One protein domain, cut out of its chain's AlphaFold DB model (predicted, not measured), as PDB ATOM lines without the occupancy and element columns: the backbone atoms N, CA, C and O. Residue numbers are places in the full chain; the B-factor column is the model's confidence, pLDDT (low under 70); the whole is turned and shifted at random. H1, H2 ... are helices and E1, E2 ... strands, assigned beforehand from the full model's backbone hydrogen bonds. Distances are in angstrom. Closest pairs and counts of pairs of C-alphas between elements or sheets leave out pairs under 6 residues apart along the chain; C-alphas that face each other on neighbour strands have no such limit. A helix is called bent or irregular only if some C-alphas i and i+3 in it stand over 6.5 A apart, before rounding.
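What this domain is: This is residues 139 to 242 of the 258 residues of the protein "HTH cro/C1-type domain-containing protein" of Betaproteobacteria bacterium HGW-Betaproteobacteria-4 (UniProt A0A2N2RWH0). Four helices follow one another in an open, loose frame, each meeting the next near their ends; H2 folds back from H1, and H3 makes the long side opposite H1, with a gap between them. H4 carries the chain on past the end of H3, and a small hairpin of E1 and E2 makes one far end of the longest axis. The 104 printed residues hold four named helices, then two named strands, in the order H1 H2 H3 H4 E1 E2; the two-strand sheet, order E1 - E2, is antiparallel and the class is mostly helix. The whole is loose, radius of gyration of the C-alphas 17.0 A, and elongated, spanning 54 by 30 by 29 A.

How they stand to each other: H1, residues 147 to 159, and H2, residues 163 to 181, are close but not clearly touching, C-alphas of Leu 158 and Arg 166 closest at 6.2 A, a shallow tilt of 31 degrees, opposite ways. H2 and H3, residues 183 to 208, are close but not clearly touching, C-alphas of Gly 178 and Leu 186 closest at 5.8 A, a steep tilt of 44 degrees, opposite ways. H3 and H4, residues 213 to 223, are close but not clearly touching, C-alphas of Met 208 and Ala 216 closest at 6.1 A, a steep tilt of 45 degrees, the same way. H1 and H4 are close but not clearly touching, C-alphas of Phe 159 and Ile 213 closest at 7.8 A, and about perpendicular at 79 degrees. H1 and H3 are apart. E1, residues 233 to 235, and E2, residues 238 to 241, form an antiparallel hairpin, with N 233 and O 241 within hydrogen-bond range at 2.9 A. Every O i to N i+4 pair is within hydrogen-bond range in H1, H2 and H4, and 20 of 22 in H3.

Where its parts are: H1 begins at C-alpha 147 (6.785, -62.941, -96.688) and is 18.5 A long; H2 is 26.0 A, H3 35.5 A and H4 15.3 A. H3 has a kink of 33 degrees near residue 198; it is neither bent nor irregular, but only just: C-alphas 195 and 198 are 6.1 A apart. E1 is 6.9 A long, and E2, 9.1 A, ends at C-alpha 241 (-19.181, -53.464, -80.278).

The domain as a whole: The C-alphas of Ile 184 and Glu 236 are the two farthest apart, 53.8 A. The printed part has no cut and no long link. Confidence is low, pLDDT under 70, at residues 224 to 230.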
ATOM      1  N   MET A 139      -2.564 -63.681 -84.845       73.00
ATOM      2  CA  MET A 139      -2.395 -64.594 -85.979       73.00
ATOM      3  C   MET A 139      -2.957 -63.998 -87.264       73.00
ATOM      4  O   MET A 139      -2.375 -64.222 -88.317       73.00
ATOM      5  N   GLU A 140      -4.050 -63.235 -87.186       75.75
ATOM      6  CA  GLU A 140      -4.590 -62.484 -88.327       75.75
ATOM      7  C   GLU A 140      -3.618 -61.405 -88.799       75.75
ATOM      8  O   GLU A 140      -3.378 -61.261 -89.993       75.75
ATOM      9  N   TYR A 141      -2.963 -60.728 -87.856       78.81
ATOM     10  CA  TYR A 141      -1.936 -59.739 -88.150       78.81
ATOM     11  C   TYR A 141      -0.805 -60.304 -89.026       78.81
ATOM     12  O   TYR A 141      -0.308 -59.622 -89.921       78.81
ATOM     13  N   LEU A 142      -0.441 -61.575 -88.833       82.00
ATOM     14  CA  LEU A 142       0.584 -62.266 -89.622       82.00
ATOM     15  C   LEU A 142       0.034 -62.995 -90.866       82.00
ATOM     16  O   LEU A 142       0.800 -63.666 -91.561       82.00
ATOM     17  N   GLN A 143      -1.265 -62.889 -91.175       80.31
ATOM     18  CA  GLN A 143      -1.831 -63.459 -92.403       80.31
ATOM     19  C   GLN A 143      -1.451 -62.625 -93.629       80.31
ATOM     20  O   GLN A 143      -1.532 -61.402 -93.629       80.31
ATOM     21  N   GLY A 144      -1.066 -63.305 -94.701       79.25
ATOM     22  CA  GLY A 144      -0.679 -62.711 -95.976       79.25
ATOM     23  C   GLY A 144       0.094 -63.732 -96.800       79.25
ATOM     24  O   GLY A 144       0.669 -64.669 -96.239       79.25
ATOM     25  N   ASP A 145       0.102 -63.574 -98.118       80.69
ATOM     26  CA  ASP A 145       0.879 -64.459 -98.994       80.69
ATOM     27  C   ASP A 145       2.325 -63.970 -99.155       80.69
ATOM     28  O   ASP A 145       3.220 -64.770 -99.420       80.69
ATOM     29  N   ASP A 146       2.570 -62.676 -98.929       90.44
ATOM     30  CA  ASP A 146       3.892 -62.073 -99.061       90.44
ATOM     31  C   ASP A 146       4.705 -62.148 -97.757       90.44
ATOM     32  O   ASP A 146       4.310 -61.650 -96.700       90.44
ATOM     33  N   GLU A 147       5.877 -62.777 -97.831       87.81
ATOM     34  CA  GLU A 147       6.785 -62.941 -96.688       87.81
ATOM     35  C   GLU A 147       7.385 -61.609 -96.226       87.81
ATOM     36  O   GLU A 147       7.679 -61.426 -95.042       87.81
ATOM     37  N   PHE A 148       7.549 -60.656 -97.143       88.88
ATOM     38  CA  PHE A 148       8.100 -59.350 -96.818       88.88
ATOM     39  C   PHE A 148       7.098 -58.497 -96.032       88.88
ATOM     40  O   PHE A 148       7.470 -57.911 -95.013       88.88
ATOM     41  N   GLU A 149       5.819 -58.502 -96.415       88.00
ATOM     42  CA  GLU A 149       4.750 -57.922 -95.602       88.00
ATOM     43  C   GLU A 149       4.710 -58.517 -94.188       88.00
ATOM     44  O   GLU A 149       4.621 -57.769 -93.212       88.00
ATOM     45  N   LYS A 150       4.832 -59.844 -94.044       89.56
ATOM     46  CA  LYS A 150       4.880 -60.490 -92.718       89.56
ATOM     47  C   LYS A 150       6.074 -60.023 -91.894       89.56
ATOM     48  O   LYS A 150       5.918 -59.739 -90.707       89.56
ATOM     49  N   ALA A 151       7.253 -59.929 -92.507       91.00
ATOM     50  CA  ALA A 151       8.460 -59.454 -91.839       91.00
ATOM     51  C   ALA A 151       8.310 -57.997 -91.374       91.00
ATOM     52  O   ALA A 151       8.676 -57.673 -90.241       91.00
ATOM     53  N   LEU A 152       7.719 -57.133 -92.207       89.50
ATOM     54  CA  LEU A 152       7.431 -55.745 -91.852       89.50
ATOM     55  C   LEU A 152       6.454 -55.669 -90.674       89.50
ATOM     56  O   LEU A 152       6.741 -54.993 -89.686       89.50
ATOM     57  N   ARG A 153       5.347 -56.410 -90.731       89.25
ATOM     58  CA  ARG A 153       4.366 -56.486 -89.640       89.25
ATOM     59  C   ARG A 153       5.008 -56.972 -88.340       89.25
ATOM     60  O   ARG A 153       4.893 -56.314 -87.311       89.25
ATOM     61  N   LEU A 154       5.784 -58.054 -88.385       92.31
ATOM     62  CA  LEU A 154       6.511 -58.540 -87.212       92.31
ATOM     63  C   LEU A 154       7.473 -57.480 -86.655       92.31
ATOM     64  O   LEU A 154       7.547 -57.308 -85.442       92.31
ATOM     65  N   SER A 155       8.176 -56.742 -87.519       92.19
ATOM     66  CA  SER A 155       9.072 -55.672 -87.074       92.19
ATOM     67  C   SER A 155       8.324 -54.557 -86.338       92.19
ATOM     68  O   SER A 155       8.773 -54.136 -85.274       92.19
ATOM     69  N   LEU A 156       7.148 -54.145 -86.830       89.56
ATOM     70  CA  LEU A 156       6.290 -53.152 -86.175       89.56
ATOM     71  C   LEU A 156       5.771 -53.656 -84.822       89.56
ATOM     72  O   LEU A 156       5.820 -52.923 -83.837       89.56
ATOM     73  N   ALA A 157       5.356 -54.923 -84.743       90.25
ATOM     74  CA  ALA A 157       4.957 -55.538 -83.478       90.25
ATOM     75  C   ALA A 157       6.115 -55.580 -82.467       90.25
ATOM     76  O   ALA A 157       5.912 -55.307 -81.287       90.25
ATOM     77  N   LEU A 158       7.344 -55.864 -82.921       93.00
ATOM     78  CA  LEU A 158       8.524 -55.818 -82.059       93.00
ATOM     79  C   LEU A 158       8.797 -54.403 -81.551       93.00
ATOM     80  O   LEU A 158       9.148 -54.267 -80.386       93.00
ATOM     81  N   PHE A 159       8.610 -53.355 -82.361       90.44
ATOM     82  CA  PHE A 159       8.810 -51.971 -81.913       90.44
ATOM     83  C   PHE A 159       7.939 -51.596 -80.708       90.44
ATOM     84  O   PHE A 159       8.407 -50.855 -79.846       90.44
ATOM     85  N   LEU A 160       6.738 -52.163 -80.595       88.88
ATOM     86  CA  LEU A 160       5.818 -51.910 -79.482       88.88
ATOM     87  C   LEU A 160       6.245 -52.538 -78.146       88.88
ATOM     88  O   LEU A 160       5.733 -52.151 -77.096       88.88
ATOM     89  N   LEU A 161       7.172 -53.497 -78.157       91.69
ATOM     90  CA  LEU A 161       7.666 -54.132 -76.935       91.69
ATOM     91  C   LEU A 161       8.625 -53.216 -76.172       91.69
ATOM     92  O   LEU A 161       9.219 -52.299 -76.739       91.69
ATOM     93  N   LYS A 162       8.852 -53.492 -74.885       92.12
ATOM     94  CA  LYS A 162       9.826 -52.734 -74.087       92.12
ATOM     95  C   LYS A 162      11.250 -52.957 -74.613       92.12
ATOM     96  O   LYS A 162      11.546 -54.035 -75.126       92.12
ATOM     97  N   PRO A 163      12.186 -52.002 -74.426       93.94
ATOM     98  CA  PRO A 163      13.553 -52.125 -74.939       93.94
ATOM     99  C   PRO A 163      14.239 -53.467 -74.631       93.94
ATOM    100  O   PRO A 163      14.764 -54.099 -75.541       93.94
ATOM    101  N   HIS A 164      14.151 -53.950 -73.391       94.81
ATOM    102  CA  HIS A 164      14.764 -55.220 -72.985       94.81
ATOM    103  C   HIS A 164      14.072 -56.449 -73.599       94.81
ATOM    104  O   HIS A 164      14.741 -57.419 -73.939       94.81
ATOM    105  N   GLU A 165      12.751 -56.423 -73.788       96.75
ATOM    106  CA  GLU A 165      12.014 -57.501 -74.465       96.75
ATOM    107  C   GLU A 165      12.438 -57.591 -75.937       96.75
ATOM    108  O   GLU A 165      12.694 -58.683 -76.448       96.75
ATOM    109  N   ARG A 166      12.597 -56.437 -76.599       96.00
ATOM    110  CA  ARG A 166      13.099 -56.348 -77.980       96.00
ATOM    111  C   ARG A 166      14.512 -56.886 -78.112       96.00
ATOM    112  O   ARG A 166      14.793 -57.621 -79.053       96.00
ATOM    113  N   GLU A 167      15.395 -56.541 -77.180       95.94
ATOM    114  CA  GLU A 167      16.770 -57.046 -77.157       95.94
ATOM    115  C   GLU A 167      16.807 -58.568 -76.980       95.94
ATOM    116  O   GLU A 167      17.521 -59.255 -77.712       95.94
ATOM    117  N   LEU A 168      15.986 -59.110 -76.073       97.56
ATOM    118  CA  LEU A 168      15.882 -60.552 -75.851       97.56
ATOM    119  C   LEU A 168      15.383 -61.281 -77.102       97.56
ATOM    120  O   LEU A 168      16.044 -62.211 -77.570       97.56
ATOM    121  N   ILE A 169      14.267 -60.842 -77.689       96.88
ATOM    122  CA  ILE A 169      13.724 -61.469 -78.901       96.88
ATOM    123  C   ILE A 169      14.687 -61.297 -80.079       96.88
ATOM    124  O   ILE A 169      14.934 -62.256 -80.808       96.88
ATOM    125  N   GLY A 170      15.300 -60.121 -80.232       95.94
ATOM    126  CA  GLY A 170      16.313 -59.865 -81.252       95.94
ATOM    127  C   GLY A 170      17.515 -60.802 -81.126       95.94
ATOM    128  O   GLY A 170      17.963 -61.362 -82.127       95.94
ATOM    129  N   SER A 171      17.998 -61.046 -79.903       97.38
ATOM    130  CA  SER A 171      19.094 -61.991 -79.651       97.38
ATOM    131  C   SER A 171      18.715 -63.431 -80.019       97.38
ATOM    132  O   SER A 171      19.502 -64.130 -80.661       97.38
ATOM    133  N   LEU A 172      17.484 -63.854 -79.705       97.94
ATOM    134  CA  LEU A 172      16.956 -65.165 -80.073       97.94
ATOM    135  C   LEU A 172      16.836 -65.309 -81.596       97.94
ATOM    136  O   LEU A 172      17.301 -66.300 -82.158       97.94
ATOM    137  N   MET A 173      16.261 -64.312 -82.274       96.75
ATOM    138  CA  MET A 173      16.117 -64.301 -83.733       96.75
ATOM    139  C   MET A 173      17.478 -64.349 -84.433       96.75
ATOM    140  O   MET A 173      17.650 -65.127 -85.369       96.75
ATOM    141  N   LEU A 174      18.463 -63.578 -83.959       96.19
ATOM    142  CA  LEU A 174      19.828 -63.607 -84.492       96.19
ATOM    143  C   LEU A 174      20.516 -64.951 -84.246       96.19
ATOM    144  O   LEU A 174      21.196 -65.449 -85.139       96.19
ATOM    145  N   SER A 175      20.313 -65.573 -83.080       97.75
ATOM    146  CA  SER A 175      20.847 -66.911 -82.798       97.75
ATOM    147  C   SER A 175      20.253 -67.973 -83.726       97.75
ATOM    148  O   SER A 175      20.986 -68.832 -84.216       97.75
ATOM    149  N   LEU A 176      18.941 -67.927 -83.980       97.69
ATOM    150  CA  LEU A 176      18.274 -68.839 -84.912       97.69
ATOM    151  C   LEU A 176      18.753 -68.601 -86.347       97.69
ATOM    152  O   LEU A 176      19.142 -69.548 -87.024       97.69
ATOM    153  N   ALA A 177      18.816 -67.341 -86.785       95.81
ATOM    154  CA  ALA A 177      19.327 -66.981 -88.104       95.81
ATOM    155  C   ALA A 177      20.794 -67.401 -88.287       95.81
ATOM    156  O   ALA A 177      21.151 -67.917 -89.341       95.81
ATOM    157  N   GLY A 178      21.635 -67.238 -87.262       96.94
ATOM    158  CA  GLY A 178      23.025 -67.689 -87.275       96.94
ATOM    159  C   GLY A 178      23.152 -69.198 -87.455       96.94
ATOM    160  O   GLY A 178      23.972 -69.648 -88.251       96.94
ATOM    161  N   ARG A 179      22.287 -69.982 -86.798       98.00
ATOM    162  CA  ARG A 179      22.250 -71.441 -86.967       98.00
ATOM    163  C   ARG A 179      21.855 -71.858 -88.387       98.00
ATOM    164  O   ARG A 179      22.448 -72.788 -88.919       98.00
ATOM    165  N   GLU A 180      20.875 -71.187 -88.989       97.81
ATOM    166  CA  GLU A 180      20.374 -71.536 -90.329       97.81
ATOM    167  C   GLU A 180      21.276 -71.018 -91.466       97.81
ATOM    168  O   GLU A 180      21.441 -71.674 -92.495       97.81
ATOM    169  N   LEU A 181      21.870 -69.831 -91.308       96.75
ATOM    170  CA  LEU A 181      22.622 -69.149 -92.367       96.75
ATOM    171  C   LEU A 181      24.143 -69.338 -92.259       96.75
ATOM    172  O   LEU A 181      24.838 -69.260 -93.277       96.75
ATOM    173  N   GLY A 182      24.663 -69.563 -91.052       97.38
ATOM    174  CA  GLY A 182      26.090 -69.482 -90.738       97.38
ATOM    175  C   GLY A 182      26.627 -68.041 -90.697       97.38
ATOM    176  O   GLY A 182      26.006 -67.097 -91.197       97.38
ATOM    177  N   ASP A 183      27.824 -67.870 -90.130       96.94
ATOM    178  CA  ASP A 183      28.384 -66.555 -89.763       96.94
ATOM    179  C   ASP A 183      28.564 -65.587 -90.944       96.94
ATOM    180  O   ASP A 183      28.270 -64.393 -90.837       96.94
ATOM    181  N   ILE A 184      29.023 -66.091 -92.096       97.31
ATOM    182  CA  ILE A 184      29.300 -65.260 -93.280       97.31
ATOM    183  C   ILE A 184      28.000 -64.658 -93.828       97.31
ATOM    184  O   ILE A 184      27.928 -63.458 -94.105       97.31
ATOM    185  N   ARG A 185      26.954 -65.481 -93.976       96.44
ATOM    186  CA  ARG A 185      25.661 -65.030 -94.509       96.44
ATOM    187  C   ARG A 185      24.922 -64.153 -93.506       96.44
ATOM    188  O   ARG A 185      24.334 -63.158 -93.919       96.44
ATOM    189  N   LEU A 186      25.005 -64.467 -92.209       96.56
ATOM    190  CA  LEU A 186      24.462 -63.613 -91.153       96.56
ATOM    191  C   LEU A 186      25.107 -62.219 -91.180       96.56
ATOM    192  O   LEU A 186      24.402 -61.215 -91.150       96.56
ATOM    193  N   SER A 187      26.432 -62.142 -91.326       97.12
ATOM    194  CA  SER A 187      27.148 -60.861 -91.439       97.12
ATOM    195  C   SER A 187      26.687 -60.050 -92.657       97.12
ATOM    196  O   SER A 187      26.467 -58.841 -92.555       97.12
ATOM    197  N   GLY A 188      26.481 -60.714 -93.800       97.62
ATOM    198  CA  GLY A 188      25.913 -60.092 -94.999       97.62
ATOM    199  C   GLY A 188      24.493 -59.560 -94.781       97.62
ATOM    200  O   GLY A 188      24.203 -58.423 -95.155       97.62
ATOM    201  N   LEU A 189      23.636 -60.338 -94.112       96.25
ATOM    202  CA  LEU A 189      22.282 -59.923 -93.735       96.25
ATOM    203  C   LEU A 189      22.311 -58.689 -92.823       96.25
ATOM    204  O   LEU A 189      21.580 -57.734 -93.068       96.25
ATOM    205  N   MET A 190      23.177 -58.674 -91.807       96.19
ATOM    206  CA  MET A 190      23.310 -57.540 -90.886       96.19
ATOM    207  C   MET A 190      23.792 -56.271 -91.596       96.19
ATOM    208  O   MET A 190      23.296 -55.180 -91.317       96.19
ATOM    209  N   MET A 191      24.730 -56.401 -92.539       96.88
ATOM    210  CA  MET A 191      25.188 -55.277 -93.355       96.88
ATOM    211  C   MET A 191      24.051 -54.721 -94.221       96.88
ATOM    212  O   MET A 191      23.840 -53.509 -94.245       96.88
ATOM    213  N   LEU A 192      23.293 -55.598 -94.886       95.75
ATOM    214  CA  LEU A 192      22.146 -55.198 -95.699       95.75
ATOM    215  C   LEU A 192      21.067 -54.515 -94.849       95.75
ATOM    216  O   LEU A 192      20.613 -53.429 -95.199       95.75
ATOM    217  N   ALA A 193      20.710 -55.108 -93.706       94.06
ATOM    218  CA  ALA A 193      19.734 -54.554 -92.774       94.06
ATOM    219  C   ALA A 193      20.146 -53.160 -92.285       94.06
ATOM    220  O   ALA A 193      19.315 -52.258 -92.230       94.06
ATOM    221  N   ARG A 194      21.436 -52.948 -91.995       93.94
ATOM    222  CA  ARG A 194      21.971 -51.638 -91.597       93.94
ATOM    223  C   ARG A 194      21.879 -50.591 -92.709       93.94
ATOM    224  O   ARG A 194      21.627 -49.425 -92.417       93.94
ATOM    225  N   THR A 195      22.112 -50.979 -93.960       94.25
ATOM    226  CA  THR A 195      22.003 -50.057 -95.101       94.25
ATOM    227  C   THR A 195      20.546 -49.687 -95.369       94.25
ATOM    228  O   THR A 195      20.233 -48.506 -95.511       94.25
ATOM    229  N   LEU A 196      19.650 -50.679 -95.383       92.62
ATOM    230  CA  LEU A 196      18.230 -50.469 -95.663       92.62
ATOM    231  C   LEU A 196      17.507 -49.732 -94.530       92.62
ATOM    232  O   LEU A 196      16.639 -48.907 -94.808       92.62
ATOM    233  N   SER A 197      17.878 -49.969 -93.267       92.44
ATOM    234  CA  SER A 197      17.179 -49.381 -92.116       92.44
ATOM    235  C   SER A 197      17.222 -47.858 -92.103       92.44
ATOM    236  O   SER A 197      16.242 -47.229 -91.712       92.44
ATOM    237  N   LYS A 198      18.317 -47.247 -92.574       90.94
ATOM    238  CA  LYS A 198      18.417 -45.787 -92.667       90.94
ATOM    239  C   LYS A 198      17.444 -45.230 -93.701       90.94
ATOM    240  O   LYS A 198      16.685 -44.321 -93.389       90.94
ATOM    241  N   GLU A 199      17.456 -45.775 -94.915       93.25
ATOM    242  CA  GLU A 199      16.575 -45.317 -95.994       93.25
ATOM    243  C   GLU A 199      15.101 -45.505 -95.624       93.25
ATOM    244  O   GLU A 199      14.283 -44.611 -95.822       93.25
ATOM    245  N   TRP A 200      14.771 -46.657 -95.044       90.44
ATOM    246  CA  TRP A 200      13.411 -46.956 -94.626       90.44
ATOM    247  C   TRP A 200      12.957 -46.100 -93.456       90.44
ATOM    248  O   TRP A 200      11.826 -45.637 -93.474       90.44
ATOM    249  N   SER A 201      13.818 -45.848 -92.466       88.88
ATOM    250  CA  SER A 201      13.458 -44.983 -91.343       88.88
ATOM    251  C   SER A 201      13.109 -43.573 -91.816       88.88
ATOM    252  O   SER A 201      12.108 -43.024 -91.366       88.88
ATOM    253  N   GLU A 202      13.875 -43.011 -92.755       90.62
ATOM    254  CA  GLU A 202      13.575 -41.693 -93.324       90.62
ATOM    255  C   GLU A 202      12.276 -41.702 -94.140       90.62
ATOM    256  O   GLU A 202      11.445 -40.813 -93.974       90.62
ATOM    257  N   LYS A 203      12.050 -42.730 -94.971       92.06
ATOM    258  CA  LYS A 203      10.803 -42.863 -95.745       92.06
ATOM    259  C   LYS A 203       9.576 -43.024 -94.852       92.06
ATOM    260  O   LYS A 203       8.579 -42.355 -95.082       92.06
ATOM    261  N   ILE A 204       9.655 -43.875 -93.829       87.69
ATOM    262  CA  ILE A 204       8.551 -44.112 -92.890       87.69
ATOM    263  C   ILE A 204       8.224 -42.826 -92.127       87.69
ATOM    264  O   ILE A 204       7.056 -42.469 -92.039       87.69
ATOM    265  N   LYS A 205       9.233 -42.092 -91.638       88.69
ATOM    266  CA  LYS A 205       9.020 -40.792 -90.975       88.69
ATOM    267  C   LYS A 205       8.389 -39.760 -91.907       88.69
ATOM    268  O   LYS A 205       7.506 -39.022 -91.485       88.69
ATOM    269  N   ALA A 206       8.834 -39.708 -93.164       91.88
ATOM    270  CA  ALA A 206       8.284 -38.789 -94.156       91.88
ATOM    271  C   ALA A 206       6.816 -39.107 -94.487       91.88
ATOM    272  O   ALA A 206       6.007 -38.190 -94.585       91.88
ATOM    273  N   GLU A 207       6.478 -40.390 -94.627       91.12
ATOM    274  CA  GLU A 207       5.126 -40.842 -94.968       91.12
ATOM    275  C   GLU A 207       4.154 -40.693 -93.790       91.12
ATOM    276  O   GLU A 207       3.048 -40.188 -93.956       91.12
ATOM    277  N   MET A 208       4.573 -41.096 -92.585       86.00
ATOM    278  CA  MET A 208       3.720 -41.066 -91.392       86.00
ATOM    279  C   MET A 208       3.545 -39.665 -90.806       86.00
ATOM    280  O   MET A 208       2.708 -39.494 -89.933       86.00
ATOM    281  N   GLN A 209       4.346 -38.680 -91.231       91.31
ATOM    282  CA  GLN A 209       4.377 -37.327 -90.652       91.31
ATOM    283  C   GLN A 209       4.611 -37.300 -89.127       91.31
ATOM    284  O   GLN A 209       4.419 -36.271 -88.487       91.31
ATOM    285  N   ALA A 210       5.099 -38.406 -88.559       88.62
ATOM    286  CA  ALA A 210       5.308 -38.599 -87.133       88.62
ATOM    287  C   ALA A 210       6.802 -38.696 -86.804       88.62
ATOM    288  O   ALA A 210       7.610 -39.243 -87.563       88.62
ATOM    289  N   SER A 211       7.177 -38.190 -85.631       86.88
ATOM    290  CA  SER A 211       8.562 -38.237 -85.155       86.88
ATOM    291  C   SER A 211       8.951 -39.623 -84.625       86.88
ATOM    292  O   SER A 211      10.126 -40.010 -84.676       86.88
ATOM    293  N   THR A 212       7.956 -40.377 -84.146       87.69
ATOM    294  CA  THR A 212       8.098 -41.708 -83.545       87.69
ATOM    295  C   THR A 212       7.027 -42.672 -84.060       87.69
ATOM    296  O   THR A 212       5.963 -42.256 -84.516       87.69
ATOM    297  N   ILE A 213       7.306 -43.977 -83.985       84.31
ATOM    298  CA  ILE A 213       6.343 -45.019 -84.382       84.31
ATOM    299  C   ILE A 213       5.156 -45.030 -83.409       84.31
ATOM    300  O   ILE A 213       4.022 -45.246 -83.819       84.31
ATOM    301  N   GLU A 214       5.397 -44.758 -82.129       84.81
ATOM    302  CA  GLU A 214       4.367 -44.685 -81.095       84.81
ATOM    303  C   GLU A 214       3.365 -43.551 -81.352       84.81
ATOM    304  O   GLU A 214       2.168 -43.730 -81.135       84.81
ATOM    305  N   GLU A 215       3.844 -42.402 -81.831       87.44
ATOM    306  CA  GLU A 215       3.005 -41.278 -82.262       87.44
ATOM    307  C   GLU A 215       2.168 -41.660 -83.488       87.44
ATOM    308  O   GLU A 215       0.946 -41.538 -83.442       87.44
ATOM    309  N   ALA A 216       2.787 -42.256 -84.512       86.25
ATOM    310  CA  ALA A 216       2.075 -42.717 -85.706       86.25
ATOM    311  C   ALA A 216       0.986 -43.759 -85.393       86.25
ATOM    312  O   ALA A 216      -0.108 -43.722 -85.960       86.25
ATOM    313  N   ILE A 217       1.270 -44.702 -84.488       84.81
ATOM    314  CA  ILE A 217       0.308 -45.729 -84.067       84.81
ATOM    315  C   ILE A 217      -0.848 -45.095 -83.293       84.81
ATOM    316  O   ILE A 217      -1.992 -45.486 -83.511       84.81
ATOM    317  N   ARG A 218      -0.572 -44.112 -82.427       83.88
ATOM    318  CA  ARG A 218      -1.615 -43.381 -81.696       83.88
ATOM    319  C   ARG A 218      -2.539 -42.630 -82.655       83.88
ATOM    320  O   ARG A 218      -3.746 -42.826 -82.588       83.88
ATOM    321  N   GLU A 219      -1.983 -41.864 -83.590       84.75
ATOM    322  CA  GLU A 219      -2.767 -41.128 -84.593       84.75
ATOM    323  C   GLU A 219      -3.580 -42.070 -85.498       84.75
ATOM    324  O   GLU A 219      -4.744 -41.811 -85.814       84.75
ATOM    325  N   SER A 220      -3.000 -43.214 -85.876       82.69
ATOM    326  CA  SER A 220      -3.700 -44.238 -86.664       82.69
ATOM    327  C   SER A 220      -4.835 -44.899 -85.876       82.69
ATOM    328  O   SER A 220      -5.876 -45.221 -86.448       82.69
ATOM    329  N   ALA A 221      -4.654 -45.105 -84.569       80.31
ATOM    330  CA  ALA A 221      -5.679 -45.673 -83.701       80.31
ATOM    331  C   ALA A 221      -6.854 -44.706 -83.484       80.31
ATOM    332  O   ALA A 221      -7.997 -45.149 -83.445       80.31
ATOM    333  N   GLU A 222      -6.586 -43.402 -83.390       80.06
ATOM    334  CA  GLU A 222      -7.611 -42.362 -83.221       80.06
ATOM    335  C   GLU A 222      -8.399 -42.086 -84.514       80.06
ATOM    336  O   GLU A 222      -9.567 -41.709 -84.462       80.06
ATOM    337  N   SER A 223      -7.782 -42.291 -85.681       75.94
ATOM    338  CA  SER A 223      -8.401 -42.031 -86.993       75.94
ATOM    339  C   SER A 223      -9.066 -43.254 -87.641       75.94
ATOM    340  O   SER A 223      -9.790 -43.122 -88.632       75.94
ATOM    341  N   GLY A 224      -8.839 -44.458 -87.109       69.56
ATOM    342  CA  GLY A 224      -9.338 -45.705 -87.681       69.56
ATOM    343  C   GLY A 224     -10.822 -45.966 -87.394       69.56
ATOM    344  O   GLY A 224     -11.210 -46.192 -86.255       69.56
ATOM    345  N   ALA A 225     -11.654 -46.064 -88.438       58.31
ATOM    346  CA  ALA A 225     -13.073 -46.436 -88.307       58.31
ATOM    347  C   ALA A 225     -13.299 -47.900 -87.856       58.31
ATOM    348  O   ALA A 225     -14.380 -48.263 -87.393       58.31
ATOM    349  N   THR A 226     -12.292 -48.763 -88.009       59.84
ATOM    350  CA  THR A 226     -12.338 -50.179 -87.616       59.84
ATOM    351  C   THR A 226     -10.956 -50.637 -87.186       59.84
ATOM    352  O   THR A 226      -9.987 -50.352 -87.895       59.84
ATOM    353  N   ASN A 227     -10.856 -51.421 -86.112       67.44
ATOM    354  CA  ASN A 227      -9.602 -52.099 -85.817       67.44
ATOM    355  C   ASN A 227      -9.534 -53.459 -86.520       67.44
ATOM    356  O   ASN A 227     -10.400 -54.327 -86.399       67.44
ATOM    357  N   TRP A 228      -8.488 -53.628 -87.319       63.28
ATOM    358  CA  TRP A 228      -8.185 -54.911 -87.930       63.28
ATOM    359  C   TRP A 228      -7.771 -55.897 -86.829       63.28
ATOM    360  O   TRP A 228      -6.902 -55.591 -86.014       63.28
ATOM    361  N   GLY A 229      -8.406 -57.071 -86.785       62.75
ATOM    362  CA  GLY A 229      -8.045 -58.180 -85.895       62.75
ATOM    363  C   GLY A 229      -8.923 -58.369 -84.653       62.75
ATOM    364  O   GLY A 229      -9.266 -59.500 -84.334       62.75
ATOM    365  N   THR A 230      -9.315 -57.312 -83.936       67.75
ATOM    366  CA  THR A 230     -10.155 -57.444 -82.716       67.75
ATOM    367  C   THR A 230     -11.651 -57.278 -82.985       67.75
ATOM    368  O   THR A 230     -12.469 -57.564 -82.114       67.75
ATOM    369  N   GLY A 231     -12.025 -56.816 -84.183       70.50
ATOM    370  CA  GLY A 231     -13.426 -56.644 -84.572       70.50
ATOM    371  C   GLY A 231     -14.181 -55.609 -83.735       70.50
ATOM    372  O   GLY A 231     -15.415 -55.646 -83.709       70.50
ATOM    373  N   LEU A 232     -13.467 -54.704 -83.053       79.62
ATOM    374  CA  LEU A 232     -14.091 -53.587 -82.364       79.62
ATOM    375  C   LEU A 232     -14.643 -52.608 -83.395       79.62
ATOM    376  O   LEU A 232     -14.016 -52.291 -84.412       79.62
ATOM    377  N   LYS A 233     -15.840 -52.127 -83.098       79.12
ATOM    378  CA  LYS A 233     -16.525 -51.090 -83.854       79.12
ATOM    379  C   LYS A 233     -16.480 -49.813 -83.043       79.12
ATOM    380  O   LYS A 233     -16.772 -49.851 -81.849       79.12
ATOM    381  N   PHE A 234     -16.150 -48.716 -83.708       78.94
ATOM    382  CA  PHE A 234     -16.091 -47.396 -83.100       78.94
ATOM    383  C   PHE A 234     -17.228 -46.526 -83.640       78.94
ATOM    384  O   PHE A 234     -17.525 -46.583 -84.834       78.94
ATOM    385  N   ASP A 235     -17.849 -45.739 -82.768       82.00
ATOM    386  CA  ASP A 235     -18.775 -44.661 -83.122       82.00
ATOM    387  C   ASP A 235     -18.365 -43.413 -82.339       82.00
ATOM    388  O   ASP A 235     -18.251 -43.466 -81.119       82.00
ATOM    389  N   GLU A 236     -18.028 -42.331 -83.042       82.38
ATOM    390  CA  GLU A 236     -17.512 -41.079 -82.453       82.38
ATOM    391  C   GLU A 236     -16.364 -41.254 -81.425       82.38
ATOM    392  O   GLU A 236     -16.167 -40.428 -80.538       82.38
ATOM    393  N   GLY A 237     -15.566 -42.320 -81.566       73.06
ATOM    394  CA  GLY A 237     -14.447 -42.644 -80.671       73.06
ATOM    395  C   GLY A 237     -14.797 -43.580 -79.507       73.06
ATOM    396  O   GLY A 237     -13.894 -44.025 -78.802       73.06
ATOM    397  N   GLU A 238     -16.068 -43.948 -79.331       78.88
ATOM    398  CA  GLU A 238     -16.504 -44.936 -78.340       78.88
ATOM    399  C   GLU A 238     -16.613 -46.342 -78.949       78.88
ATOM    400  O   GLU A 238     -17.022 -46.520 -80.097       78.88
ATOM    401  N   ILE A 239     -16.254 -47.371 -78.174       81.06
ATOM    402  CA  ILE A 239     -16.375 -48.773 -78.598       81.06
ATOM    403  C   ILE A 239     -17.853 -49.187 -78.513       81.06
ATOM    404  O   ILE A 239     -18.382 -49.407 -77.426       81.06
ATOM    405  N   VAL A 240     -18.513 -49.345 -79.661       86.31
ATOM    406  CA  VAL A 240     -19.937 -49.732 -79.764       86.31
ATOM    407  C   VAL A 240     -20.161 -51.231 -79.986       86.31
ATOM    408  O   VAL A 240     -21.296 -51.709 -79.987       86.31
ATOM    409  N   GLY A 241     -19.095 -52.008 -80.179       82.06
ATOM    410  CA  GLY A 241     -19.181 -53.464 -80.278       82.06
ATOM    411  C   GLY A 241     -17.824 -54.135 -80.453       82.06
ATOM    412  O   GLY A 241     -16.851 -53.463 -80.775       82.06
ATOM    413  N   GLY A 242     -17.789 -55.457 -80.270       79.69
ATOM    414  CA  GLY A 242     -16.572 -56.280 -80.270       79.69
ATOM    415  C   GLY A 242     -16.091 -56.621 -78.853       79.69
ATOM    416  O   GLY A 242     -16.604 -56.083 -77.874       79.69
TER     417      GLY A 242